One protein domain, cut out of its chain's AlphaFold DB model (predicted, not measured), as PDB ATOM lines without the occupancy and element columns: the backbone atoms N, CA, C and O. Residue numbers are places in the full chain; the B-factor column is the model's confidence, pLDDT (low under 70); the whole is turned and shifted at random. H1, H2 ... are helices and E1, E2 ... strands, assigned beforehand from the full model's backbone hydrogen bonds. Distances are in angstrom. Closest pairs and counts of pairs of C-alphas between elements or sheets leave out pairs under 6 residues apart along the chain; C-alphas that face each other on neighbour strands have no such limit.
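This is residues 84 to 230 and 450 to 481 of the 812 residues of an uncharacterized protein of Aureococcus anophagefferens (UniProt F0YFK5). Four helices, H2, H6, H7 and H8, lie nearly side by side, with H7 in the middle running opposite to the other three; on the far side of H2 from H7, the long helix H4 crosses H2 almost at a right angle. H3 runs beside H4 towards a tip, residues 135 to 140, that sticks out; H9 packs on residues 105 to 110 of H2, and the short helices H1 and H5 pack on each other, H5 also on H6. The printed part has 179 residues with one named strand and nine named helices, E1 first and then H1 to H9, and its class is mostly helix. The whole is compact, with a radius of gyration of the C-alphas of 17.1 A and spans of 55 by 43 by 29 A.

Find C-alpha 84 at (152.857, 169.283, 141.562), where E1 begins; this strand, residues 84 to 86, pairs with no named strand. Next come H1, residues 96 to 102, 10.0 A long, and H2, residues 105 to 118, 19.9 A from first to last C-alpha. H3, residues 120 to 131, is 17.0 A long. Then look at C-alpha 139 at (144.810, 140.087, 147.662): from there H4, residues 139 to 160, the longest helix, runs 31.0 A. H5, residues 162 to 166, measures 6.1 A; H6, residues 181 to 194, 19.8 A; H7, residues 200 to 208, 12.2 A; and H8, residues 218 to 229, 16.1 A. Beyond the cut, H9, residues 471 to 479, is 13.0 A long and ends at C-alpha 479 at (131.133, 153.120, 143.482).

Begin at the hub, H2, which touches four other helices. It touches H7 at a shallow tilt of 14 degrees, opposite ways, closest at the C-alphas of Phe 107 and Leu 207, 6.3 A apart. From H7 you can step to H8, which touches it at 28 degrees, opposite ways, with the C-alphas of Ser 205 and Ile 221 closest at 4.8 A, and to H6, at 19 degrees, opposite ways, with Tyr 194 and Ala 200 closest at 6.2 A between C-alphas; each of these two pairs is a helical hairpin. H6 and H8 are near each other. H2, with residues 108 to 112 alone, touches residues 153 to 158 of H4, about perpendicular at 77 degrees; the closest C-alphas are those of Ser 112 and Ala 154, 5.6 A apart. H9 touches residues 105 to 110 of H2, about perpendicular at 75 degrees, closest at the C-alphas of Gly 105 and Ser 477, 5.9 A. H2 and H3 touch only at the corner, with the C-alphas of Leu 116 and Arg 123 closest at 5.0 A. H3 and H4 are close but not clearly touching, with Gly 129 and Gln 149 closest at 7.5 A between C-alphas. H5 touches H1, closest at the C-alphas of Val 99 and Ala 165, 5.2 A, and residues 181 to 186 of H6, closest at those of Tyr 164 and Gly 182, 4.2 A. E1 is apart from H1. In H1 to H9 every O i to N i+4 pair is within hydrogen-bond range.

The two C-alphas farthest apart are those of Ala 136 and Ala 461, 55.9 A. Residues 231 to 449 are not printed, and C-alphas 230 and 450 are 19.6 A apart across the cut. Of the links that are printed whole, H5 to H6 is long; residues 450 to 470 also hold no named element. Residues 84 to 90, of which 84 to 86 belong to E1, stand free. The mean pLDDT of the printed part is 78.3, and it is under 70 at residues 85 to 94, 176 to 180, 460 and 467 to 481.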
ATOM      1  N   TRP A  84     153.475 169.089 140.263       73.25
ATOM      2  CA  TRP A  84     152.857 169.283 141.562       73.25
ATOM      3  C   TRP A  84     152.694 170.780 141.789       73.25
ATOM      4  O   TRP A  84     153.685 171.492 141.910       73.25
ATOM      5  N   LYS A  85     151.451 171.264 141.831       67.06
ATOM      6  CA  LYS A  85     151.166 172.686 142.044       67.06
ATOM      7  C   LYS A  85     150.744 172.930 143.480       67.06
ATOM      8  O   LYS A  85     149.923 172.192 144.029       67.06
ATOM      9  N   GLN A  86     151.310 173.961 144.094       64.12
ATOM     10  CA  GLN A  86     150.798 174.495 145.351       64.12
ATOM     11  C   GLN A  86     149.434 175.121 145.066       64.12
ATOM     12  O   GLN A  86     149.285 175.737 144.015       64.12
ATOM     13  N   GLY A  87     148.451 174.920 145.951       55.06
ATOM     14  CA  GLY A  87     147.088 175.403 145.725       55.06
ATOM     15  C   GLY A  87     147.078 176.898 145.408       55.06
ATOM     16  O   GLY A  87     147.221 177.721 146.310       55.06
ATOM     17  N   GLU A  88     146.950 177.269 144.135       46.16
ATOM     18  CA  GLU A  88     146.775 178.668 143.774       46.16
ATOM     19  C   GLU A  88     145.353 179.073 144.159       46.16
ATOM     20  O   GLU A  88     144.420 178.275 144.090       46.16
ATOM     21  N   LYS A  89     145.126 180.356 144.459       42.41
ATOM     22  CA  LYS A  89     143.763 180.909 144.595       42.41
ATOM     23  C   LYS A  89     142.873 180.651 143.363       42.41
ATOM     24  O   LYS A  89     141.656 180.765 143.475       42.41
ATOM     25  N   ARG A  90     143.453 180.286 142.209       41.59
ATOM     26  CA  ARG A  90     142.737 179.806 141.015       41.59
ATOM     27  C   ARG A  90     142.051 178.445 141.223       41.59
ATOM     28  O   ARG A  90     141.005 178.216 140.627       41.59
ATOM     29  N   ASP A  91     142.546 177.591 142.120       46.16
ATOM     30  CA  ASP A  91     141.979 176.262 142.399       46.16
ATOM     31  C   ASP A  91     140.659 176.310 143.185       46.16
ATOM     32  O   ASP A  91     139.852 175.381 143.099       46.16
ATOM     33  N   ALA A  92     140.388 177.412 143.895       48.47
ATOM     34  CA  ALA A  92     139.106 177.652 144.563       48.47
ATOM     35  C   ALA A  92     137.950 177.922 143.572       48.47
ATOM     36  O   ALA A  92     136.784 177.882 143.967       48.47
ATOM     37  N   ALA A  93     138.250 178.180 142.291       53.41
ATOM     38  CA  ALA A  93     137.257 178.484 141.260       53.41
ATOM     39  C   ALA A  93     136.750 177.250 140.491       53.41
ATOM     40  O   ALA A  93     135.705 177.337 139.834       53.41
ATOM     41  N   CYS A  94     137.424 176.093 140.582       65.06
ATOM     42  CA  CYS A  94     136.974 174.924 139.833       65.06
ATOM     43  C   CYS A  94     135.707 174.306 140.438       65.06
ATOM     44  O   CYS A  94     135.717 173.651 141.484       65.06
ATOM     45  N   ASN A  95     134.601 174.450 139.712       73.06
ATOM     46  CA  ASN A  95     133.333 173.833 140.058       73.06
ATOM     47  C   ASN A  95     133.260 172.394 139.513       73.06
ATOM     48  O   ASN A  95     133.037 172.183 138.318       73.06
ATOM     49  N   ALA A  96     133.370 171.402 140.402       72.56
ATOM     50  CA  ALA A  96     133.270 169.982 140.054       72.56
ATOM     51  C   ALA A  96     131.964 169.627 139.317       72.56
ATOM     52  O   ALA A  96     131.961 168.762 138.445       72.56
ATOM     53  N   ALA A  97     130.852 170.317 139.600       75.94
ATOM     54  CA  ALA A  97     129.599 170.092 138.882       75.94
ATOM     55  C   ALA A  97     129.701 170.501 137.401       75.94
ATOM     56  O   ALA A  97     129.169 169.803 136.540       75.94
ATOM     57  N   ARG A  98     130.434 171.582 137.089       78.88
ATOM     58  CA  ARG A  98     130.689 171.998 135.698       78.88
ATOM     59  C   ARG A  98     131.589 171.001 134.978       78.88
ATOM     60  O   ARG A  98     131.274 170.608 133.858       78.88
ATOM     61  N   VAL A  99     132.658 170.543 135.635       82.81
ATOM     62  CA  VAL A  99     133.551 169.517 135.071       82.81
ATOM     63  C   VAL A  99     132.768 168.259 134.733       82.81
ATOM     64  O   VAL A  99     132.877 167.772 133.617       82.81
ATOM     65  N   ARG A 100     131.913 167.782 135.641       82.75
ATOM     66  CA  ARG A 100     131.100 166.575 135.432       82.75
ATOM     67  C   ARG A 100     130.057 166.714 134.325       82.75
ATOM     68  O   ARG A 100     129.691 165.703 133.734       82.75
ATOM     69  N   LYS A 101     129.580 167.935 134.053       82.38
ATOM     70  CA  LYS A 101     128.663 168.224 132.937       82.38
ATOM     71  C   LYS A 101     129.383 168.230 131.585       82.38
ATOM     72  O   LYS A 101     128.786 167.841 130.591       82.38
ATOM     73  N   ALA A 102     130.649 168.651 131.543       85.06
ATOM     74  CA  ALA A 102     131.467 168.598 130.328       85.06
ATOM     75  C   ALA A 102     132.120 167.219 130.101       85.06
ATOM     76  O   ALA A 102     132.228 166.748 128.972       85.06
ATOM     77  N   PHE A 103     132.553 166.569 131.179       87.38
ATOM     78  CA  PHE A 103     133.298 165.315 131.194       87.38
ATOM     79  C   PHE A 103     132.631 164.337 132.171       87.38
ATOM     80  O   PHE A 103     132.882 164.391 133.380       87.38
ATOM     81  N   PRO A 104     131.774 163.427 131.683       85.31
ATOM     82  CA  PRO A 104     131.030 162.528 132.549       85.31
ATOM     83  C   PRO A 104     131.955 161.495 133.211       85.31
ATOM     84  O   PRO A 104     133.043 161.182 132.728       85.31
ATOM     85  N   GLY A 105     131.508 160.900 134.321       81.75
ATOM     86  CA  GLY A 105     132.303 159.928 135.088       81.75
ATOM     87  C   GLY A 105     132.928 158.785 134.261       81.75
ATOM     88  O   GLY A 105     134.098 158.477 134.482       81.75
ATOM     89  N   PRO A 106     132.219 158.159 133.296       84.69
ATOM     90  CA  PRO A 106     132.816 157.177 132.388       84.69
ATOM     91  C   PRO A 106     134.002 157.726 131.584       84.69
ATOM     92  O   PRO A 106     135.012 157.033 131.481       84.69
ATOM     93  N   PHE A 107     133.916 158.966 131.088       88.62
ATOM     94  CA  PHE A 107     135.003 159.631 130.365       88.62
ATOM     95  C   PHE A 107     136.233 159.810 131.259       88.62
ATOM     96  O   PHE A 107     137.319 159.371 130.893       88.62
ATOM     97  N   VAL A 108     136.062 160.381 132.459       87.94
ATOM     98  CA  VAL A 108     137.168 160.592 133.413       87.94
ATOM     99  C   VAL A 108     137.824 159.261 133.767       87.94
ATOM    100  O   VAL A 108     139.040 159.125 133.695       87.94
ATOM    101  N   ASN A 109     137.015 158.249 134.074       86.88
ATOM    102  CA  ASN A 109     137.497 156.930 134.458       86.88
ATOM    103  C   ASN A 109     138.276 156.250 133.313       86.88
ATOM    104  O   ASN A 109     139.316 155.625 133.538       86.88
ATOM    105  N   TYR A 110     137.801 156.376 132.071       88.56
ATOM    106  CA  TYR A 110     138.504 155.862 130.897       88.56
ATOM    107  C   TYR A 110     139.806 156.622 130.631       88.56
ATOM    108  O   TYR A 110     140.845 156.001 130.408       88.56
ATOM    109  N   LEU A 111     139.775 157.952 130.725       91.44
ATOM    110  CA  LEU A 111     140.948 158.806 130.562       91.44
ATOM    111  C   LEU A 111     142.015 158.494 131.615       91.44
ATOM    112  O   LEU A 111     143.185 158.379 131.268       91.44
ATOM    113  N   SER A 112     141.635 158.266 132.874       90.00
ATOM    114  CA  SER A 112     142.575 157.842 133.916       90.00
ATOM    115  C   SER A 112     143.277 156.536 133.544       90.00
ATOM    116  O   SER A 112     144.497 156.457 133.643       90.00
ATOM    117  N   ARG A 113     142.549 155.525 133.043       89.44
ATOM    118  CA  ARG A 113     143.167 154.274 132.561       89.44
ATOM    119  C   ARG A 113     144.069 154.498 131.356       89.44
ATOM    120  O   ARG A 113     145.134 153.892 131.270       89.44
ATOM    121  N   PHE A 114     143.649 155.367 130.440       90.44
ATOM    122  CA  PHE A 114     144.427 155.718 129.261       90.44
ATOM    123  C   PHE A 114     145.765 156.348 129.659       90.44
ATOM    124  O   PHE A 114     146.813 155.881 129.221       90.44
ATOM    125  N   LEU A 115     145.750 157.334 130.559       89.75
ATOM    126  CA  LEU A 115     146.958 157.984 131.064       89.75
ATOM    127  C   LEU A 115     147.844 157.001 131.836       89.75
ATOM    128  O   LEU A 115     149.034 156.908 131.559       89.75
ATOM    129  N   LEU A 116     147.272 156.166 132.707       86.75
ATOM    130  CA  LEU A 116     148.018 155.101 133.386       86.75
ATOM    131  C   LEU A 116     148.631 154.063 132.430       86.75
ATOM    132  O   LEU A 116     149.540 153.342 132.832       86.75
ATOM    133  N   SER A 117     148.157 153.962 131.187       85.06
ATOM    134  CA  SER A 117     148.666 153.005 130.195       85.06
ATOM    135  C   SER A 117     149.702 153.625 129.252       85.06
ATOM    136  O   SER A 117     150.709 152.985 128.942       85.06
ATOM    137  N   TYR A 118     149.477 154.866 128.810       84.81
ATOM    138  CA  TYR A 118     150.260 155.525 127.759       84.81
ATOM    139  C   TYR A 118     151.170 156.653 128.258       84.81
ATOM    140  O   TYR A 118     152.181 156.932 127.619       84.81
ATOM    141  N   ASP A 119     150.859 157.293 129.387       85.44
ATOM    142  CA  ASP A 119     151.655 158.396 129.923       85.44
ATOM    143  C   ASP A 119     152.748 157.894 130.874       85.44
ATOM    144  O   ASP A 119     152.515 157.088 131.771       85.44
ATOM    145  N   GLU A 120     153.983 158.342 130.670       79.50
ATOM    146  CA  GLU A 120     155.127 157.861 131.444       79.50
ATOM    147  C   GLU A 120     155.105 158.285 132.913       79.50
ATOM    148  O   GLU A 120     155.327 157.440 133.778       79.50
ATOM    149  N   GLY A 121     154.750 159.534 133.211       80.31
ATOM    150  CA  GLY A 121     154.687 160.025 134.592       80.31
ATOM    151  C   GLY A 121     153.536 159.408 135.355       80.31
ATOM    152  O   GLY A 121     153.711 158.957 136.483       80.31
ATOM    153  N   SER A 122     152.380 159.288 134.708       84.50
ATOM    154  CA  SER A 122     151.219 158.586 135.257       84.50
ATOM    155  C   SER A 122     151.537 157.121 135.568       84.50
ATOM    156  O   SER A 122     151.188 156.624 136.640       84.50
ATOM    157  N   ARG A 123     152.283 156.440 134.686       81.75
ATOM    158  CA  ARG A 123     152.800 155.087 134.943       81.75
ATOM    159  C   ARG A 123     153.770 155.054 136.117       81.75
ATOM    160  O   ARG A 123     153.610 154.214 136.996       81.75
ATOM    161  N   ALA A 124     154.766 155.937 136.143       78.38
ATOM    162  CA  ALA A 124     155.761 155.989 137.211       78.38
ATOM    163  C   ALA A 124     155.112 156.252 138.579       78.38
ATOM    164  O   ALA A 124     155.403 155.545 139.542       78.38
ATOM    165  N   PHE A 125     154.157 157.182 138.645       81.56
ATOM    166  CA  PHE A 125     153.351 157.447 139.836       81.56
ATOM    167  C   PHE A 125     152.583 156.203 140.297       81.56
ATOM    168  O   PHE A 125     152.630 155.827 141.469       81.56
ATOM    169  N   TRP A 126     151.926 155.509 139.368       82.19
ATOM    170  CA  TRP A 126     151.192 154.283 139.677       82.19
ATOM    171  C   TRP A 126     152.099 153.150 140.174       82.19
ATOM    172  O   TRP A 126     151.699 152.423 141.090       82.19
ATOM    173  N   ARG A 127     153.323 153.030 139.628       78.62
ATOM    174  CA  ARG A 127     154.372 152.110 140.118       78.62
ATOM    175  C   ARG A 127     154.791 152.454 141.535       78.62
ATOM    176  O   ARG A 127     154.791 151.564 142.381       78.62
ATOM    177  N   ALA A 128     155.109 153.719 141.798       78.69
ATOM    178  CA  ALA A 128     155.530 154.176 143.118       78.69
ATOM    179  C   ALA A 128     154.469 153.847 144.180       78.69
ATOM    180  O   ALA A 128     154.787 153.248 145.204       78.69
ATOM    181  N   GLY A 129     153.188 154.082 143.877       77.75
ATOM    182  CA  GLY A 129     152.089 153.734 144.783       77.75
ATOM    183  C   GLY A 129     151.934 152.231 145.065       77.75
ATOM    184  O   GLY A 129     151.343 151.868 146.081       77.75
ATOM    185  N   SER A 130     152.455 151.344 144.206       76.75
ATOM    186  CA  SER A 130     152.485 149.892 144.469       76.75
ATOM    187  C   SER A 130     153.601 149.485 145.443       76.75
ATOM    188  O   SER A 130     153.501 148.451 146.104       76.75
ATOM    189  N   ALA A 131     154.662 150.296 145.556       73.19
ATOM    190  CA  ALA A 131     155.765 150.055 146.480       73.19
ATOM    191  C   ALA A 131     155.379 150.355 147.938       73.19
ATOM    192  O   ALA A 131     155.900 149.708 148.840       73.19
ATOM    193  N   GLU A 132     154.420 151.264 148.153       72.31
ATOM    194  CA  GLU A 132     153.863 151.613 149.471       72.31
ATOM    195  C   GLU A 132     153.054 150.478 150.122       72.31
ATOM    196  O   GLU A 132     152.718 150.553 151.303       72.31
ATOM    197  N   ILE A 133     152.682 149.450 149.356       75.12
ATOM    198  CA  ILE A 133     151.822 148.370 149.838       75.12
ATOM    199  C   ILE A 133     152.682 147.301 150.526       75.12
ATOM    200  O   ILE A 133     153.567 146.734 149.874       75.12
ATOM    201  N   PRO A 134     152.416 146.981 151.810       75.19
ATOM    202  CA  PRO A 134     153.146 145.940 152.519       75.19
ATOM    203  C   PRO A 134     153.001 144.576 151.842       75.19
ATOM    204  O   PRO A 134     151.904 144.171 151.457       75.19
ATOM    205  N   ILE A 135     154.107 143.832 151.760       76.12
ATOM    206  CA  ILE A 135     154.160 142.512 151.104       76.12
ATOM    207  C   ILE A 135     153.253 141.490 151.813       76.12
ATOM    208  O   ILE A 135     152.733 140.581 151.178       76.12
ATOM    209  N   ALA A 136     153.020 141.660 153.116       78.38
ATOM    210  CA  ALA A 136     152.204 140.761 153.932       78.38
ATOM    211  C   ALA A 136     150.680 140.899 153.714       78.38
ATOM    212  O   ALA A 136     149.905 140.194 154.359       78.38
ATOM    213  N   TRP A 137     150.218 141.837 152.879       78.88
ATOM    214  CA  TRP A 137     148.785 142.052 152.669       78.88
ATOM    215  C   TRP A 137     148.159 141.003 151.746       78.88
ATOM    216  O   TRP A 137     148.728 140.626 150.727       78.88
ATOM    217  N   ASP A 138     146.939 140.581 152.090       82.56
ATOM    218  CA  ASP A 138     146.121 139.700 151.253       82.56
ATOM    219  C   ASP A 138     145.628 140.398 149.970       82.56
ATOM    220  O   ASP A 138     145.570 141.628 149.869       82.56
ATOM    221  N   GLU A 139     145.230 139.598 148.979       80.19
ATOM    222  CA  GLU A 139     144.810 140.087 147.662       80.19
ATOM    223  C   GLU A 139     143.640 141.086 147.739       80.19
ATOM    224  O   GLU A 139     143.581 142.060 146.981       80.19
ATOM    225  N   GLN A 140     142.721 140.894 148.689       79.56
ATOM    226  CA  GLN A 140     141.551 141.753 148.859       79.56
ATOM    227  C   GLN A 140     141.926 143.133 149.412       79.56
ATOM    228  O   GLN A 140     141.436 144.150 148.910       79.56
ATOM    229  N   LYS A 141     142.819 143.198 150.405       79.06
ATOM    230  CA  LYS A 141     143.362 144.445 150.961       79.06
ATOM    231  C   LYS A 141     144.161 145.206 149.918       79.06
ATOM    232  O   LYS A 141     143.953 146.413 149.771       79.06
ATOM    233  N   VAL A 142     145.002 144.506 149.152       79.88
ATOM    234  CA  VAL A 142     145.738 145.094 148.025       79.88
ATOM    235  C   VAL A 142     144.752 145.691 147.025       79.88
ATOM    236  O   VAL A 142     144.836 146.880 146.718       79.88
ATOM    237  N   ARG A 143     143.748 144.924 146.587       80.25
ATOM    238  CA  ARG A 143     142.734 145.393 145.633       80.25
ATOM    239  C   ARG A 143     141.959 146.605 146.146       80.25
ATOM    240  O   ARG A 143     141.737 147.546 145.385       80.25
ATOM    241  N   ARG A 144     141.575 146.622 147.427       80.06
ATOM    242  CA  ARG A 144     140.882 147.763 148.048       80.06
ATOM    243  C   ARG A 144     141.770 149.007 148.074       80.06
ATOM    244  O   ARG A 144     141.320 150.073 147.666       80.06
ATOM    245  N   LYS A 145     143.037 148.874 148.478       81.00
ATOM    246  CA  LYS A 145     144.001 149.988 148.497       81.00
ATOM    247  C   LYS A 145     144.281 150.525 147.095       81.00
ATOM    248  O   LYS A 145     144.265 151.742 146.909       81.00
ATOM    249  N   ARG A 146     144.469 149.647 146.102       83.56
ATOM    250  CA  ARG A 146     144.646 150.045 144.695       83.56
ATOM    251  C   ARG A 146     143.397 150.720 144.136       83.56
ATOM    252  O   ARG A 146     143.528 151.700 143.411       83.56
ATOM    253  N   ALA A 147     142.196 150.275 144.507       81.19
ATOM    254  CA  ALA A 147     140.958 150.948 144.113       81.19
ATOM    255  C   ALA A 147     140.882 152.379 144.670       81.19
ATOM    256  O   ALA A 147     140.538 153.296 143.927       81.19
ATOM    257  N   THR A 148     141.274 152.594 145.930       80.50
ATOM    258  CA  THR A 148     141.364 153.940 146.521       80.50
ATOM    259  C   THR A 148     142.429 154.799 145.834       80.50
ATOM    260  O   THR A 148     142.162 155.947 145.495       80.50
ATOM    261  N   GLN A 149     143.621 154.255 145.565       82.81
ATOM    262  CA  GLN A 149     144.672 154.981 144.835       82.81
ATOM    263  C   GLN A 149     144.222 155.359 143.414       82.81
ATOM    264  O   GLN A 149     144.485 156.473 142.967       82.81
ATOM    265  N   PHE A 150     143.498 154.469 142.728       85.38
ATOM    266  CA  PHE A 150     142.909 154.763 141.424       85.38
ATOM    267  C   PHE A 150     141.848 155.866 141.516       85.38
ATOM    268  O   PHE A 150     141.879 156.794 140.716       85.38
ATOM    269  N   ALA A 151     140.939 155.797 142.496       82.19
ATOM    270  CA  ALA A 151     139.910 156.817 142.703       82.19
ATOM    271  C   ALA A 151     140.524 158.202 142.980       82.19
ATOM    272  O   ALA A 151     140.106 159.191 142.382       82.19
ATOM    273  N   ASN A 152     141.573 158.266 143.807       83.31
ATOM    274  CA  ASN A 152     142.294 159.510 144.086       83.31
ATOM    275  C   ASN A 152     142.997 160.063 142.838       83.31
ATOM    276  O   ASN A 152     142.934 161.261 142.570       83.31
ATOM    277  N   TYR A 153     143.637 159.197 142.045       86.44
ATOM    278  CA  TYR A 153     144.250 159.601 140.778       86.44
ATOM    279  C   TYR A 153     143.198 160.098 139.774       86.44
ATOM    280  O   TYR A 153     143.388 161.140 139.151       86.44
ATOM    281  N   ALA A 154     142.052 159.421 139.665       86.44
ATOM    282  CA  ALA A 154     140.939 159.868 138.832       86.44
ATOM    283  C   ALA A 154     140.388 161.231 139.278       86.44
ATOM    284  O   ALA A 154     140.054 162.054 138.431       86.44
ATOM    285  N   ALA A 155     140.368 161.512 140.583       82.31
ATOM    286  CA  ALA A 155     139.991 162.819 141.117       82.31
ATOM    287  C   ALA A 155     141.002 163.921 140.749       82.31
ATOM    288  O   ALA A 155     140.610 165.051 140.463       82.31
ATOM    289  N   SER A 156     142.299 163.599 140.695       84.31
ATOM    290  CA  SER A 156     143.320 164.513 140.160       84.31
ATOM    291  C   SER A 156     143.156 164.754 138.660       84.31
ATOM    292  O   SER A 156     143.313 165.887 138.213       84.31
ATOM    293  N   VAL A 157     142.792 163.730 137.881       87.88
ATOM    294  CA  VAL A 157     142.466 163.890 136.452       87.88
ATOM    295  C   VAL A 157     141.227 164.772 136.277       87.88
ATOM    296  O   VAL A 157     141.265 165.696 135.472       87.88
ATOM    297  N   GLU A 158     140.159 164.542 137.050       85.50
ATOM    298  CA  GLU A 158     138.949 165.381 137.053       85.50
ATOM    299  C   GLU A 158     139.295 166.844 137.353       85.50
ATOM    300  O   GLU A 158     138.873 167.742 136.628       85.50
ATOM    301  N   ARG A 159     140.139 167.091 138.362       80.69
ATOM    302  CA  ARG A 159     140.625 168.441 138.666       80.69
ATOM    303  C   ARG A 159     141.485 169.023 137.537       80.69
ATOM    304  O   ARG A 159     141.346 170.190 137.200       80.69
ATOM    305  N   GLY A 160     142.336 168.230 136.895       80.56
ATOM    306  CA  GLY A 160     143.102 168.687 135.733       80.56
ATOM    307  C   GLY A 160     142.218 169.070 134.532       80.56
ATOM    308  O   GLY A 160     142.591 169.918 133.722       80.56
ATOM    309  N   LEU A 161     141.016 168.492 134.423       86.75
ATOM    310  CA  LEU A 161     140.056 168.816 133.365       86.75
ATOM    311  C   LEU A 161     139.339 170.161 133.567       86.75
ATOM    312  O   LEU A 161     138.684 170.627 132.631       86.75
ATOM    313  N   CYS A 162     139.483 170.811 134.728       83.38
ATOM    314  CA  CYS A 162     138.827 172.083 135.049       83.38
ATOM    315  C   CYS A 162     139.043 173.154 133.971       83.38
ATOM    316  O   CYS A 162     138.072 173.716 133.467       83.38
ATOM    317  N   VAL A 163     140.289 173.359 133.530       81.25
ATOM    318  CA  VAL A 163     140.640 174.369 132.512       81.25
ATOM    319  C   VAL A 163     139.924 174.112 131.181       81.25
ATOM    320  O   VAL A 163     139.516 175.043 130.485       81.25
ATOM    321  N   TYR A 164     139.739 172.845 130.808       85.44
ATOM    322  CA  TYR A 164     139.040 172.473 129.577       85.44
ATOM    323  C   TYR A 164     137.518 172.568 129.735       85.44
ATOM    324  O   TYR A 164     136.821 172.932 128.786       85.44
ATOM    325  N   ALA A 165     136.993 172.272 130.926       83.81
ATOM    326  CA  ALA A 165     135.568 172.362 131.222       83.81
ATOM    327  C   ALA A 165     135.087 173.820 131.244       83.81
ATOM    328  O   ALA A 165     134.041 174.125 130.671       83.81
ATOM    329  N   GLU A 166     135.867 174.730 131.831       79.12
ATOM    330  CA  GLU A 166     135.574 176.169 131.849       79.12
ATOM    331  C   GLU A 166     135.526 176.758 130.441       79.12
ATOM    332  O   GLU A 166     134.607 177.496 130.110       79.12
ATOM    333  N   LYS A 167     136.447 176.353 129.560       78.00
ATOM    334  CA  LYS A 167     136.426 176.759 128.144       78.00
ATOM    335  C   LYS A 167     135.239 176.195 127.356       78.00
ATOM    336  O   LYS A 167     134.956 176.680 126.264       78.00
ATOM    337  N   SER A 168     134.577 175.156 127.867       76.19
ATOM    338  CA  SER A 168     133.481 174.452 127.179       76.19
ATOM    339  C   SER A 168     132.090 174.812 127.726       76.19
ATOM    340  O   SER A 168     131.082 174.416 127.142       76.19
ATOM    341  N   THR A 169     132.011 175.556 128.836       74.38
ATOM    342  CA  THR A 169     130.753 175.882 129.531       74.38
ATOM    343  C   THR A 169     130.624 177.385 129.795       74.38
ATOM    344  O   THR A 169     131.614 178.097 129.916       74.38
ATOM    345  N   THR A 170     129.395 177.901 129.854       74.06
ATOM    346  CA  THR A 170     129.111 179.298 130.223       74.06
ATOM    347  C   THR A 170     129.214 179.503 131.737       74.06
ATOM    348  O   THR A 170     129.278 178.547 132.512       74.06
ATOM    349  N   ALA A 171     129.157 180.758 132.203       72.75
ATOM    350  CA  ALA A 171     129.133 181.072 133.637       72.75
ATOM    351  C   ALA A 171     127.972 180.376 134.390       72.75
ATOM    352  O   ALA A 171     128.150 179.952 135.538       72.75
ATOM    353  N   ALA A 172     126.826 180.193 133.718       72.44
ATOM    354  CA  ALA A 172     125.649 179.472 134.215       72.44
ATOM    355  C   ALA A 172     125.821 177.938 134.215       72.44
ATOM    356  O   ALA A 172     124.992 177.213 134.757       72.44
ATOM    357  N   GLY A 173     126.919 177.430 133.648       70.75
ATOM    358  CA  GLY A 173     127.201 176.005 133.536       70.75
ATOM    359  C   GLY A 173     126.483 175.326 132.374       70.75
ATOM    360  O   GLY A 173     126.484 174.101 132.314       70.75
ATOM    361  N   ASP A 174     125.867 176.069 131.460       75.44
ATOM    362  CA  ASP A 174     125.314 175.520 130.219       75.44
ATOM    363  C   ASP A 174     126.384 175.369 129.147       75.44
ATOM    364  O   ASP A 174     127.453 175.976 129.226       75.44
ATOM    365  N   TYR A 175     126.121 174.521 128.154       71.56
ATOM    366  CA  TYR A 175     127.027 174.371 127.021       71.56
ATOM    367  C   TYR A 175     127.122 175.719 126.292       71.56
ATOM    368  O   TYR A 175     126.099 176.339 125.996       71.56
ATOM    369  N   SER A 176     128.341 176.219 126.065       66.81
ATOM    370  CA  SER A 176     128.531 177.491 125.356       66.81
ATOM    371  C   SER A 176     128.128 177.363 123.881       66.81
ATOM    372  O   SER A 176     128.009 176.260 123.363       66.81
ATOM    373  N   ALA A 177     127.922 178.477 123.167       56.75
ATOM    374  CA  ALA A 177     127.679 178.453 121.713       56.75
ATOM    375  C   ALA A 177     128.934 178.050 120.896       56.75
ATOM    376  O   ALA A 177     128.839 177.710 119.720       56.75
ATOM    377  N   THR A 178     130.100 177.989 121.553       59.59
ATOM    378  CA  THR A 178     131.391 177.448 121.084       59.59
ATOM    379  C   THR A 178     131.801 176.177 121.866       59.59
ATOM    380  O   THR A 178     132.958 176.051 122.281       59.59
ATOM    381  N   PRO A 179     130.909 175.192 122.095       55.31
ATOM    382  CA  PRO A 179     131.024 174.209 123.183       55.31
ATOM    383  C   PRO A 179     132.115 173.148 122.990       55.31
ATOM    384  O   PRO A 179     132.229 172.207 123.762       55.31
ATOM    385  N   GLN A 180     132.955 173.271 121.971       68.94
ATOM    386  CA  GLN A 180     133.932 172.252 121.606       68.94
ATOM    387  C   GLN A 180     135.371 172.719 121.810       68.94
ATOM    388  O   GLN A 180     136.281 171.923 121.613       68.94
ATOM    389  N   LEU A 181     135.618 173.979 122.190       81.25
ATOM    390  CA  LEU A 181     136.985 174.502 122.240       81.25
ATOM    391  C   LEU A 181     137.848 173.752 123.263       81.25
ATOM    392  O   LEU A 181     138.920 173.264 122.908       81.25
ATOM    393  N   GLY A 182     137.375 173.604 124.504       85.25
ATOM    394  CA  GLY A 182     138.118 172.889 125.544       85.25
ATOM    395  C   GLY A 182     138.283 171.401 125.229       85.25
ATOM    396  O   GLY A 182     139.386 170.868 125.322       85.25
ATOM    397  N   VAL A 183     137.220 170.741 124.760       89.81
ATOM    398  CA  VAL A 183     137.265 169.328 124.339       89.81
ATOM    399  C   VAL A 183     138.231 169.111 123.165       89.81
ATOM    400  O   VAL A 183     139.023 168.170 123.187       89.81
ATOM    401  N   ARG A 184     138.220 169.989 122.154       88.00
ATOM    402  CA  ARG A 184     139.138 169.931 121.003       88.00
ATOM    403  C   ARG A 184     140.581 170.207 121.416       88.00
ATOM    404  O   ARG A 184     141.475 169.541 120.907       88.00
ATOM    405  N   GLN A 185     140.817 171.139 122.343       88.25
ATOM    406  CA  GLN A 185     142.149 171.390 122.905       88.25
ATOM    407  C   GLN A 185     142.679 170.157 123.641       88.25
ATOM    408  O   GLN A 185     143.802 169.728 123.376       88.25
ATOM    409  N   LEU A 186     141.852 169.533 124.487       90.56
ATOM    410  CA  LEU A 186     142.204 168.288 125.164       90.56
ATOM    411  C   LEU A 186     142.510 167.176 124.154       90.56
ATOM    412  O   LEU A 186     143.526 166.494 124.275       90.56
ATOM    413  N   LEU A 187     141.665 167.004 123.133       91.50
ATOM    414  CA  LEU A 187     141.889 165.989 122.107       91.50
ATOM    415  C   LEU A 187     143.177 166.245 121.317       91.50
ATOM    416  O   LEU A 187     143.931 165.308 121.068       91.50
ATOM    417  N   SER A 188     143.439 167.498 120.943       89.00
ATOM    418  CA  SER A 188     144.667 167.907 120.259       89.00
ATOM    419  C   SER A 188     145.903 167.556 121.090       89.00
ATOM    420  O   SER A 188     146.817 166.912 120.576       89.00
ATOM    421  N   LEU A 189     145.885 167.867 122.391       87.88
ATOM    422  CA  LEU A 189     146.959 167.537 123.333       87.88
ATOM    423  C   LEU A 189     147.187 166.024 123.445       87.88
ATOM    424  O   LEU A 189     148.322 165.552 123.380       87.88
ATOM    425  N   LEU A 190     146.122 165.236 123.607       90.44
ATOM    426  CA  LEU A 190     146.250 163.780 123.717       90.44
ATOM    427  C   LEU A 190     146.727 163.154 122.397       90.44
ATOM    428  O   LEU A 190     147.542 162.229 122.399       90.44
ATOM    429  N   LYS A 191     146.256 163.672 121.261       88.81
ATOM    430  CA  LYS A 191     146.657 163.216 119.928       88.81
ATOM    431  C   LYS A 191     148.117 163.548 119.628       88.81
ATOM    432  O   LYS A 191     148.811 162.680 119.111       88.81
ATOM    433  N   SER A 192     148.589 164.755 119.943       87.38
ATOM    434  CA  SER A 192     149.978 165.153 119.678       87.38
ATOM    435  C   SER A 192     150.972 164.312 120.478       87.38
ATOM    436  O   SER A 192     152.002 163.914 119.947       87.38
ATOM    437  N   ARG A 193     150.633 163.974 121.728       84.75
ATOM    438  CA  ARG A 193     151.523 163.234 122.628       84.75
ATOM    439  C   ARG A 193     151.471 161.719 122.447       84.75
ATOM    440  O   ARG A 193     152.506 161.064 122.481       84.75
ATOM    441  N   TYR A 194     150.276 161.154 122.280       87.75
ATOM    442  CA  TYR A 194     150.086 159.698 122.287       87.75
ATOM    443  C   TYR A 194     149.668 159.138 120.930       87.75
ATOM    444  O   TYR A 194     149.678 157.926 120.750       87.75
ATOM    445  N   GLY A 195     149.314 159.975 119.953       83.44
ATOM    446  CA  GLY A 195     148.726 159.537 118.685       83.44
ATOM    447  C   GLY A 195     149.636 158.685 117.795       83.44
ATOM    448  O   GLY A 195     149.127 158.072 116.860       83.44
ATOM    449  N   LEU A 196     150.943 158.628 118.066       84.12
ATOM    450  CA  LEU A 196     151.894 157.744 117.377       84.12
ATOM    451  C   LEU A 196     152.090 156.394 118.088       84.12
ATOM    452  O   LEU A 196     152.687 155.483 117.519       84.12
ATOM    453  N   LEU A 197     151.600 156.249 119.323       85.44
ATOM    454  CA  LEU A 197     151.747 155.015 120.090       85.44
ATOM    455  C   LEU A 197     150.784 153.929 119.576       85.44
ATOM    456  O   LEU A 197     149.671 154.240 119.136       85.44
ATOM    457  N   PRO A 198     151.168 152.639 119.664       83.44
ATOM    458  CA  PRO A 198     150.324 151.536 119.218       83.44
ATOM    459  C   PRO A 198     148.948 151.560 119.886       83.44
ATOM    460  O   PRO A 198     148.835 151.712 121.104       83.44
ATOM    461  N   ASP A 199     147.900 151.388 119.082       85.75
ATOM    462  CA  ASP A 199     146.497 151.340 119.519       85.75
ATOM    463  C   ASP A 199     145.940 152.651 120.121       85.75
ATOM    464  O   ASP A 199     144.730 152.783 120.288       85.75
ATOM    465  N   ALA A 200     146.774 153.666 120.377       88.69
ATOM    466  CA  ALA A 200     146.367 154.884 121.076       88.69
ATOM    467  C   ALA A 200     145.291 155.676 120.322       88.69
ATOM    468  O   ALA A 200     144.365 156.186 120.942       88.69
ATOM    469  N   GLN A 201     145.351 155.733 118.987       88.62
ATOM    470  CA  GLN A 201     144.334 156.420 118.178       88.62
ATOM    471  C   GLN A 201     142.941 155.791 118.330       88.62
ATOM    472  O   GLN A 201     141.961 156.524 118.444       88.62
ATOM    473  N   ARG A 202     142.854 154.453 118.412       88.62
ATOM    474  CA  ARG A 202     141.595 153.744 118.696       88.62
ATOM    475  C   ARG A 202     141.101 154.042 120.104       88.62
ATOM    476  O   ARG A 202     139.926 154.303 120.319       88.62
ATOM    477  N   GLN A 203     142.005 153.996 121.075       91.06
ATOM    478  CA  GLN A 203     141.655 154.246 122.471       91.06
ATOM    479  C   GLN A 203     141.178 155.691 122.680       91.06
ATOM    480  O   GLN A 203     140.245 155.921 123.444       91.06
ATOM    481  N   LEU A 204     141.759 156.656 121.959       92.56
ATOM    482  CA  LEU A 204     141.300 158.043 121.945       92.56
ATOM    483  C   LEU A 204     139.946 158.193 121.241       92.56
ATOM    484  O   LEU A 204     139.086 158.895 121.763       92.56
ATOM    485  N   SER A 205     139.704 157.523 120.108       90.75
ATOM    486  CA  SER A 205     138.387 157.596 119.456       90.75
ATOM    487  C   SER A 205     137.272 157.031 120.349       90.75
ATOM    488  O   SER A 205     136.218 157.652 120.462       90.75
ATOM    489  N   LEU A 206     137.533 155.926 121.060       90.56
ATOM    490  CA  LEU A 206     136.635 155.351 122.075       90.56
ATOM    491  C   LEU A 206     136.446 156.261 123.296       90.56
ATOM    492  O   LEU A 206     135.354 156.337 123.851       90.56
ATOM    493  N   LEU A 207     137.506 156.946 123.732       91.81
ATOM    494  CA  LEU A 207     137.427 157.885 124.846       91.81
ATOM    495  C   LEU A 207     136.509 159.064 124.506       91.81
ATOM    496  O   LEU A 207     135.652 159.417 125.304       91.81
ATOM    497  N   PHE A 208     136.670 159.685 123.337       92.19
ATOM    498  CA  PHE A 208     135.884 160.872 122.981       92.19
ATOM    499  C   PHE A 208     134.447 160.551 122.546       92.19
ATOM    500  O   PHE A 208     133.605 161.445 122.596       92.19
ATOM    501  N   SER A 209     134.125 159.294 122.214       90.06
ATOM    502  CA  SER A 209     132.733 158.863 122.010       90.06
ATOM    503  C   SER A 209     131.937 158.700 123.315       90.06
ATOM    504  O   SER A 209     130.719 158.551 123.265       90.06
ATOM    505  N   LEU A 210     132.594 158.752 124.484       88.69
ATOM    506  CA  LEU A 210     131.943 158.753 125.806       88.69
ATOM    507  C   LEU A 210     131.351 160.107 126.210       88.69
ATOM    508  O   LEU A 210     130.678 160.188 127.239       88.69
ATOM    509  N   LEU A 211     131.655 161.172 125.470       88.81
ATOM    510  CA  LEU A 211     131.119 162.500 125.744       88.81
ATOM    511  C   LEU A 211     129.653 162.594 125.331       88.81
ATOM    512  O   LEU A 211     129.201 161.887 124.424       88.81
ATOM    513  N   ASP A 212     128.934 163.523 125.958       85.19
ATOM    514  CA  ASP A 212     127.574 163.842 125.545       85.19
ATOM    515  C   ASP A 212     127.563 164.301 124.076       85.19
ATOM    516  O   ASP A 212     128.474 165.024 123.655       85.19
ATOM    517  N   PRO A 213     126.529 163.941 123.291       84.25
ATOM    518  CA  PRO A 213     126.467 164.225 121.857       84.25
ATOM    519  C   PRO A 213     126.845 165.658 121.425       84.25
ATOM    520  O   PRO A 213     127.603 165.777 120.466       84.25
ATOM    521  N   PRO A 214     126.418 166.749 122.104       83.62
ATOM    522  CA  PRO A 214     126.792 168.110 121.691       83.62
ATOM    523  C   PRO A 214     128.293 168.425 121.826       83.62
ATOM    524  O   PRO A 214     128.799 169.329 121.157       83.62
ATOM    525  N   LEU A 215     129.013 167.694 122.682       86.38
ATOM    526  CA  LEU A 215     130.434 167.902 122.966       86.38
ATOM    527  C   LEU A 215     131.352 166.986 122.149       86.38
ATOM    528  O   LEU A 215     132.565 167.200 122.143       86.38
ATOM    529  N   GLN A 216     130.807 165.977 121.462       88.62
ATOM    530  CA  GLN A 216     131.606 165.026 120.697       88.62
ATOM    531  C   GLN A 216     132.303 165.720 119.512       88.62
ATOM    532  O   GLN A 216     131.638 166.290 118.644       88.62
ATOM    533  N   PRO A 217     133.644 165.652 119.406       88.81
ATOM    534  CA  PRO A 217     134.354 166.127 118.227       88.81
ATOM    535  C   PRO A 217     134.251 165.077 117.108       88.81
ATOM    536  O   PRO A 217     135.227 164.395 116.793       88.81
ATOM    537  N   SER A 218     133.060 164.928 116.523       85.88
ATOM    538  CA  SER A 218     132.693 163.820 115.629       85.88
ATOM    539  C   SER A 218     133.650 163.623 114.451       85.88
ATOM    540  O   SER A 218     134.107 162.509 114.202       85.88
ATOM    541  N   GLU A 219     134.031 164.705 113.773       83.00
ATOM    542  CA  GLU A 219     134.999 164.656 112.670       83.00
ATOM    543  C   GLU A 219     136.376 164.164 113.141       83.00
ATOM    544  O   GLU A 219     137.017 163.335 112.495       83.00
ATOM    545  N   ALA A 220     136.820 164.607 114.320       87.38
ATOM    546  CA  ALA A 220     138.098 164.186 114.872       87.38
ATOM    547  C   ALA A 220     138.065 162.721 115.346       87.38
ATOM    548  O   ALA A 220     139.047 162.005 115.138       87.38
ATOM    549  N   ILE A 221     136.945 162.250 115.910       88.44
ATOM    550  CA  ILE A 221     136.726 160.836 116.265       88.44
ATOM    551  C   ILE A 221     136.790 159.969 115.003       88.44
ATOM    552  O   ILE A 221     137.553 158.999 114.977       88.44
ATOM    553  N   ALA A 222     136.073 160.357 113.942       84.44
ATOM    554  CA  ALA A 222     136.115 159.678 112.650       84.44
ATOM    555  C   ALA A 222     137.538 159.667 112.071       84.44
ATOM    556  O   ALA A 222     138.000 158.628 111.610       84.44
ATOM    557  N   SER A 223     138.279 160.778 112.173       85.06
ATOM    558  CA  SER A 223     139.669 160.855 111.702       85.06
ATOM    559  C   SER A 223     140.607 159.889 112.438       85.06
ATOM    560  O   SER A 223     141.491 159.292 111.823       85.06
ATOM    561  N   LEU A 224     140.428 159.708 113.753       87.94
ATOM    562  CA  LEU A 224     141.234 158.795 114.567       87.94
ATOM    563  C   LEU A 224     140.876 157.334 114.288       87.94
ATOM    564  O   LEU A 224     141.773 156.506 114.141       87.94
ATOM    565  N   ALA A 225     139.578 157.033 114.172       86.50
ATOM    566  CA  ALA A 225     139.097 155.717 113.769       86.50
ATOM    567  C   ALA A 225     139.594 155.353 112.360       86.50
ATOM    568  O   ALA A 225     140.109 154.258 112.167       86.50
ATOM    569  N   ALA A 226     139.548 156.291 111.410       82.38
ATOM    570  CA  ALA A 226     140.039 156.124 110.043       82.38
ATOM    571  C   ALA A 226     141.544 155.883 109.960       82.38
ATOM    572  O   ALA A 226     141.973 154.995 109.231       82.38
ATOM    573  N   ARG A 227     142.358 156.607 110.733       83.31
ATOM    574  CA  ARG A 227     143.810 156.361 110.780       83.31
ATOM    575  C   ARG A 227     144.149 155.009 111.394       83.31
ATOM    576  O   ARG A 227     145.066 154.344 110.925       83.31
ATOM    577  N   TYR A 228     143.395 154.596 112.411       82.69
ATOM    578  CA  TYR A 228     143.551 153.274 113.000       82.69
ATOM    579  C   TYR A 228     143.098 152.164 112.046       82.69
ATOM    580  O   TYR A 228     143.738 151.113 111.972       82.69
ATOM    581  N   GLU A 229     141.981 152.368 111.340       81.81
ATOM    582  CA  GLU A 229     141.415 151.337 110.483       81.81
ATOM    583  C   GLU A 229     142.097 151.206 109.124       81.81
ATOM    584  O   GLU A 229     142.233 150.085 108.622       81.81
ATOM    585  N   ASN A 230     142.523 152.348 108.582       81.56
ATOM    586  CA  ASN A 230     143.220 152.544 107.320       81.56
ATOM    587  C   ASN A 230     142.660 151.673 106.185       81.56
ATOM    588  O   ASN A 230     143.403 150.956 105.514       81.56
ATOM    589  N   LEU A 450     140.010 148.851 126.909       79.00
ATOM    590  CA  LEU A 450     139.295 147.955 126.007       79.00
ATOM    591  C   LEU A 450     140.257 147.166 125.118       79.00
ATOM    592  O   LEU A 450     141.182 147.728 124.522       79.00
ATOM    593  N   GLY A 451     139.972 145.866 125.008       71.12
ATOM    594  CA  GLY A 451     140.705 144.925 124.172       71.12
ATOM    595  C   GLY A 451     140.604 145.228 122.678       71.12
ATOM    596  O   GLY A 451     139.928 146.164 122.245       71.12
ATOM    597  N   VAL A 452     141.312 144.420 121.892       70.12
ATOM    598  CA  VAL A 452     141.439 144.612 120.445       70.12
ATOM    599  C   VAL A 452     140.092 144.530 119.719       70.12
ATOM    600  O   VAL A 452     139.236 143.723 120.071       70.12
ATOM    601  N   GLY A 453     139.917 145.358 118.688       70.56
ATOM    602  CA  GLY A 453     138.826 145.232 117.712       70.56
ATOM    603  C   GLY A 453     137.628 146.172 117.877       70.56
ATOM    604  O   GLY A 453     136.971 146.447 116.878       70.56
ATOM    605  N   LEU A 454     137.352 146.724 119.067       80.62
ATOM    606  CA  LEU A 454     136.236 147.672 119.220       80.62
ATOM    607  C   LEU A 454     136.615 149.061 118.677       80.62
ATOM    608  O   LEU A 454     137.564 149.674 119.163       80.62
ATOM    609  N   VAL A 455     135.858 149.569 117.704       82.31
ATOM    610  CA  VAL A 455     136.002 150.914 117.115       82.31
ATOM    611  C   VAL A 455     134.638 151.609 117.194       82.31
ATOM    612  O   VAL A 455     133.627 150.953 116.933       82.31
ATOM    613  N   PRO A 456     134.559 152.896 117.582       86.44
ATOM    614  CA  PRO A 456     133.284 153.608 117.625       86.44
ATOM    615  C   PRO A 456     132.710 153.760 116.210       86.44
ATOM    616  O   PRO A 456     133.430 154.137 115.290       86.44
ATOM    617  N   VAL A 457     131.416 153.478 116.039       83.56
ATOM    618  CA  VAL A 457     130.709 153.568 114.750       83.56
ATOM    619  C   VAL A 457     129.823 154.806 114.747       83.56
ATOM    620  O   VAL A 457     129.157 155.080 115.737       83.56
ATOM    621  N   TRP A 458     129.823 155.559 113.654       81.56
ATOM    622  CA  TRP A 458     128.971 156.734 113.492       81.56
ATOM    623  C   TRP A 458     127.528 156.340 113.210       81.56
ATOM    624  O   TRP A 458     127.271 155.527 112.321       81.56
ATOM    625  N   ASP A 459     126.594 156.959 113.926       81.19
ATOM    626  CA  ASP A 459     125.175 156.874 113.615       81.19
ATOM    627  C   ASP A 459     124.766 158.061 112.733       81.19
ATOM    628  O   ASP A 459     124.705 159.212 113.177       81.19
ATOM    629  N   GLY A 460     124.483 157.763 111.462       67.56
ATOM    630  CA  GLY A 460     124.062 158.749 110.470       67.56
ATOM    631  C   GLY A 460     122.678 159.348 110.723       67.56
ATOM    632  O   GLY A 460     122.436 160.460 110.271       67.56
ATOM    633  N   ALA A 461     121.792 158.669 111.461       73.44
ATOM    634  CA  ALA A 461     120.453 159.182 111.757       73.44
ATOM    635  C   ALA A 461     120.471 160.217 112.889       73.44
ATOM    636  O   ALA A 461     119.693 161.168 112.890       73.44
ATOM    637  N   THR A 462     121.365 160.035 113.863       74.69
ATOM    638  CA  THR A 462     121.443 160.891 115.054       74.69
ATOM    639  C   THR A 462     122.657 161.821 115.069       74.69
ATOM    640  O   THR A 462     122.834 162.569 116.032       74.69
ATOM    641  N   HIS A 463     123.473 161.793 114.008       75.19
ATOM    642  CA  HIS A 463     124.700 162.577 113.837       75.19
ATOM    643  C   HIS A 463     125.627 162.542 115.066       75.19
ATOM    644  O   HIS A 463     126.178 163.564 115.487       75.19
ATOM    645  N   LYS A 464     125.807 161.358 115.659       82.38
ATOM    646  CA  LYS A 464     126.646 161.161 116.849       82.38
ATOM    647  C   LYS A 464     127.289 159.783 116.864       82.38
ATOM    648  O   LYS A 464     126.855 158.857 116.182       82.38
ATOM    649  N   PHE A 465     128.302 159.634 117.707       83.38
ATOM    650  CA  PHE A 465     128.792 158.326 118.107       83.38
ATOM    651  C   PHE A 465     127.977 157.856 119.318       83.38
ATOM    652  O   PHE A 465     128.005 158.522 120.360       83.38
ATOM    653  N   PRO A 466     127.228 156.744 119.221       78.62
ATOM    654  CA  PRO A 466     126.588 156.162 120.384       78.62
ATOM    655  C   PRO A 466     127.663 155.789 121.405       78.62
ATOM    656  O   PRO A 466     128.721 155.252 121.058       78.62
ATOM    657  N   ALA A 467     127.390 156.083 122.675       67.19
ATOM    658  CA  ALA A 467     128.260 155.657 123.756       67.19
ATOM    659  C   ALA A 467     128.363 154.129 123.704       67.19
ATOM    660  O   ALA A 467     127.348 153.427 123.727       67.19
ATOM    661  N   ALA A 468     129.582 153.600 123.612       64.25
ATOM    662  CA  ALA A 468     129.759 152.163 123.757       64.25
ATOM    663  C   ALA A 468     129.275 151.760 125.164       64.25
ATOM    664  O   ALA A 468     129.497 152.475 126.136       64.25
ATOM    665  N   ALA A 469     128.555 150.648 125.289       56.56
ATOM    666  CA  ALA A 469     128.049 150.201 126.584       56.56
ATOM    667  C   ALA A 469     129.198 149.581 127.399       56.56
ATOM    668  O   ALA A 469     129.530 148.406 127.251       56.56
ATOM    669  N   PHE A 470     129.829 150.364 128.274       61.91
ATOM    670  CA  PHE A 470     130.960 149.911 129.091       61.91
ATOM    671  C   PHE A 470     130.503 149.390 130.462       61.91
ATOM    672  O   PHE A 470     131.007 149.845 131.488       61.91
ATOM    673  N   GLY A 471     129.553 148.448 130.517       56.25
ATOM    674  CA  GLY A 471     128.823 148.080 131.749       56.25
ATOM    675  C   GLY A 471     129.668 147.903 133.029       56.25
ATOM    676  O   GLY A 471     129.266 148.346 134.104       56.25
ATOM    677  N   ARG A 472     130.887 147.341 132.940       56.25
ATOM    678  CA  ARG A 472     131.816 147.224 134.091       56.25
ATOM    679  C   ARG A 472     132.447 148.556 134.531       56.25
ATOM    680  O   ARG A 472     132.685 148.751 135.721       56.25
ATOM    681  N   ILE A 473     132.716 149.467 133.596       55.97
ATOM    682  CA  ILE A 473     133.296 150.793 133.860       55.97
ATOM    683  C   ILE A 473     132.253 151.703 134.515       55.97
ATOM    684  O   ILE A 473     132.578 152.409 135.463       55.97
ATOM    685  N   GLU A 474     130.991 151.646 134.084       55.53
ATOM    686  CA  GLU A 474     129.920 152.461 134.672       55.53
ATOM    687  C   GLU A 474     129.624 152.105 136.134       55.53
ATOM    688  O   GLU A 474     129.436 153.008 136.954       55.53
ATOM    689  N   GLY A 475     129.631 150.811 136.475       54.84
ATOM    690  CA  GLY A 475     129.484 150.346 137.857       54.84
ATOM    691  C   GLY A 475     130.628 150.828 138.756       54.84
ATOM    692  O   GLY A 475     130.379 151.407 139.814       54.84
ATOM    693  N   ALA A 476     131.875 150.690 138.290       53.88
ATOM    694  CA  ALA A 476     133.059 151.186 138.998       53.88
ATOM    695  C   ALA A 476     133.054 152.722 139.149       53.88
ATOM    696  O   ALA A 476     133.410 153.252 140.200       53.88
ATOM    697  N   SER A 477     132.582 153.447 138.128       53.28
ATOM    698  CA  SER A 477     132.418 154.907 138.158       53.28
ATOM    699  C   SER A 477     131.341 155.389 139.129       53.28
ATOM    700  O   SER A 477     131.344 156.569 139.463       53.28
ATOM    701  N   ARG A 478     130.378 154.550 139.540       55.41
ATOM    702  CA  ARG A 478     129.375 154.906 140.563       55.41
ATOM    703  C   ARG A 478     129.888 154.620 141.972       55.41
ATOM    704  O   ARG A 478     129.688 155.455 142.846       55.41
ATOM    705  N   SER A 479     130.595 153.506 142.171       50.06
ATOM    706  CA  SER A 479     131.133 153.120 143.482       50.06
ATOM    707  C   SER A 479     132.302 153.987 143.957       50.06
ATOM    708  O   SER A 479     132.551 154.054 145.151       50.06
ATOM    709  N   MET A 480     133.028 154.648 143.048       52.25
ATOM    710  CA  MET A 480     134.187 155.486 143.396       52.25
ATOM    711  C   MET A 480     133.824 156.929 143.788       52.25
ATOM    712  O   MET A 480     134.669 157.626 144.340       52.25
ATOM    713  N   ARG A 481     132.588 157.391 143.542       54.47
ATOM    714  CA  ARG A 481     132.216 158.822 143.640       54.47
ATOM    715  C   ARG A 481     132.303 159.407 145.049       54.47
ATOM    716  O   ARG A 481     132.568 160.595 145.162       54.47
TER     717      ARG A 481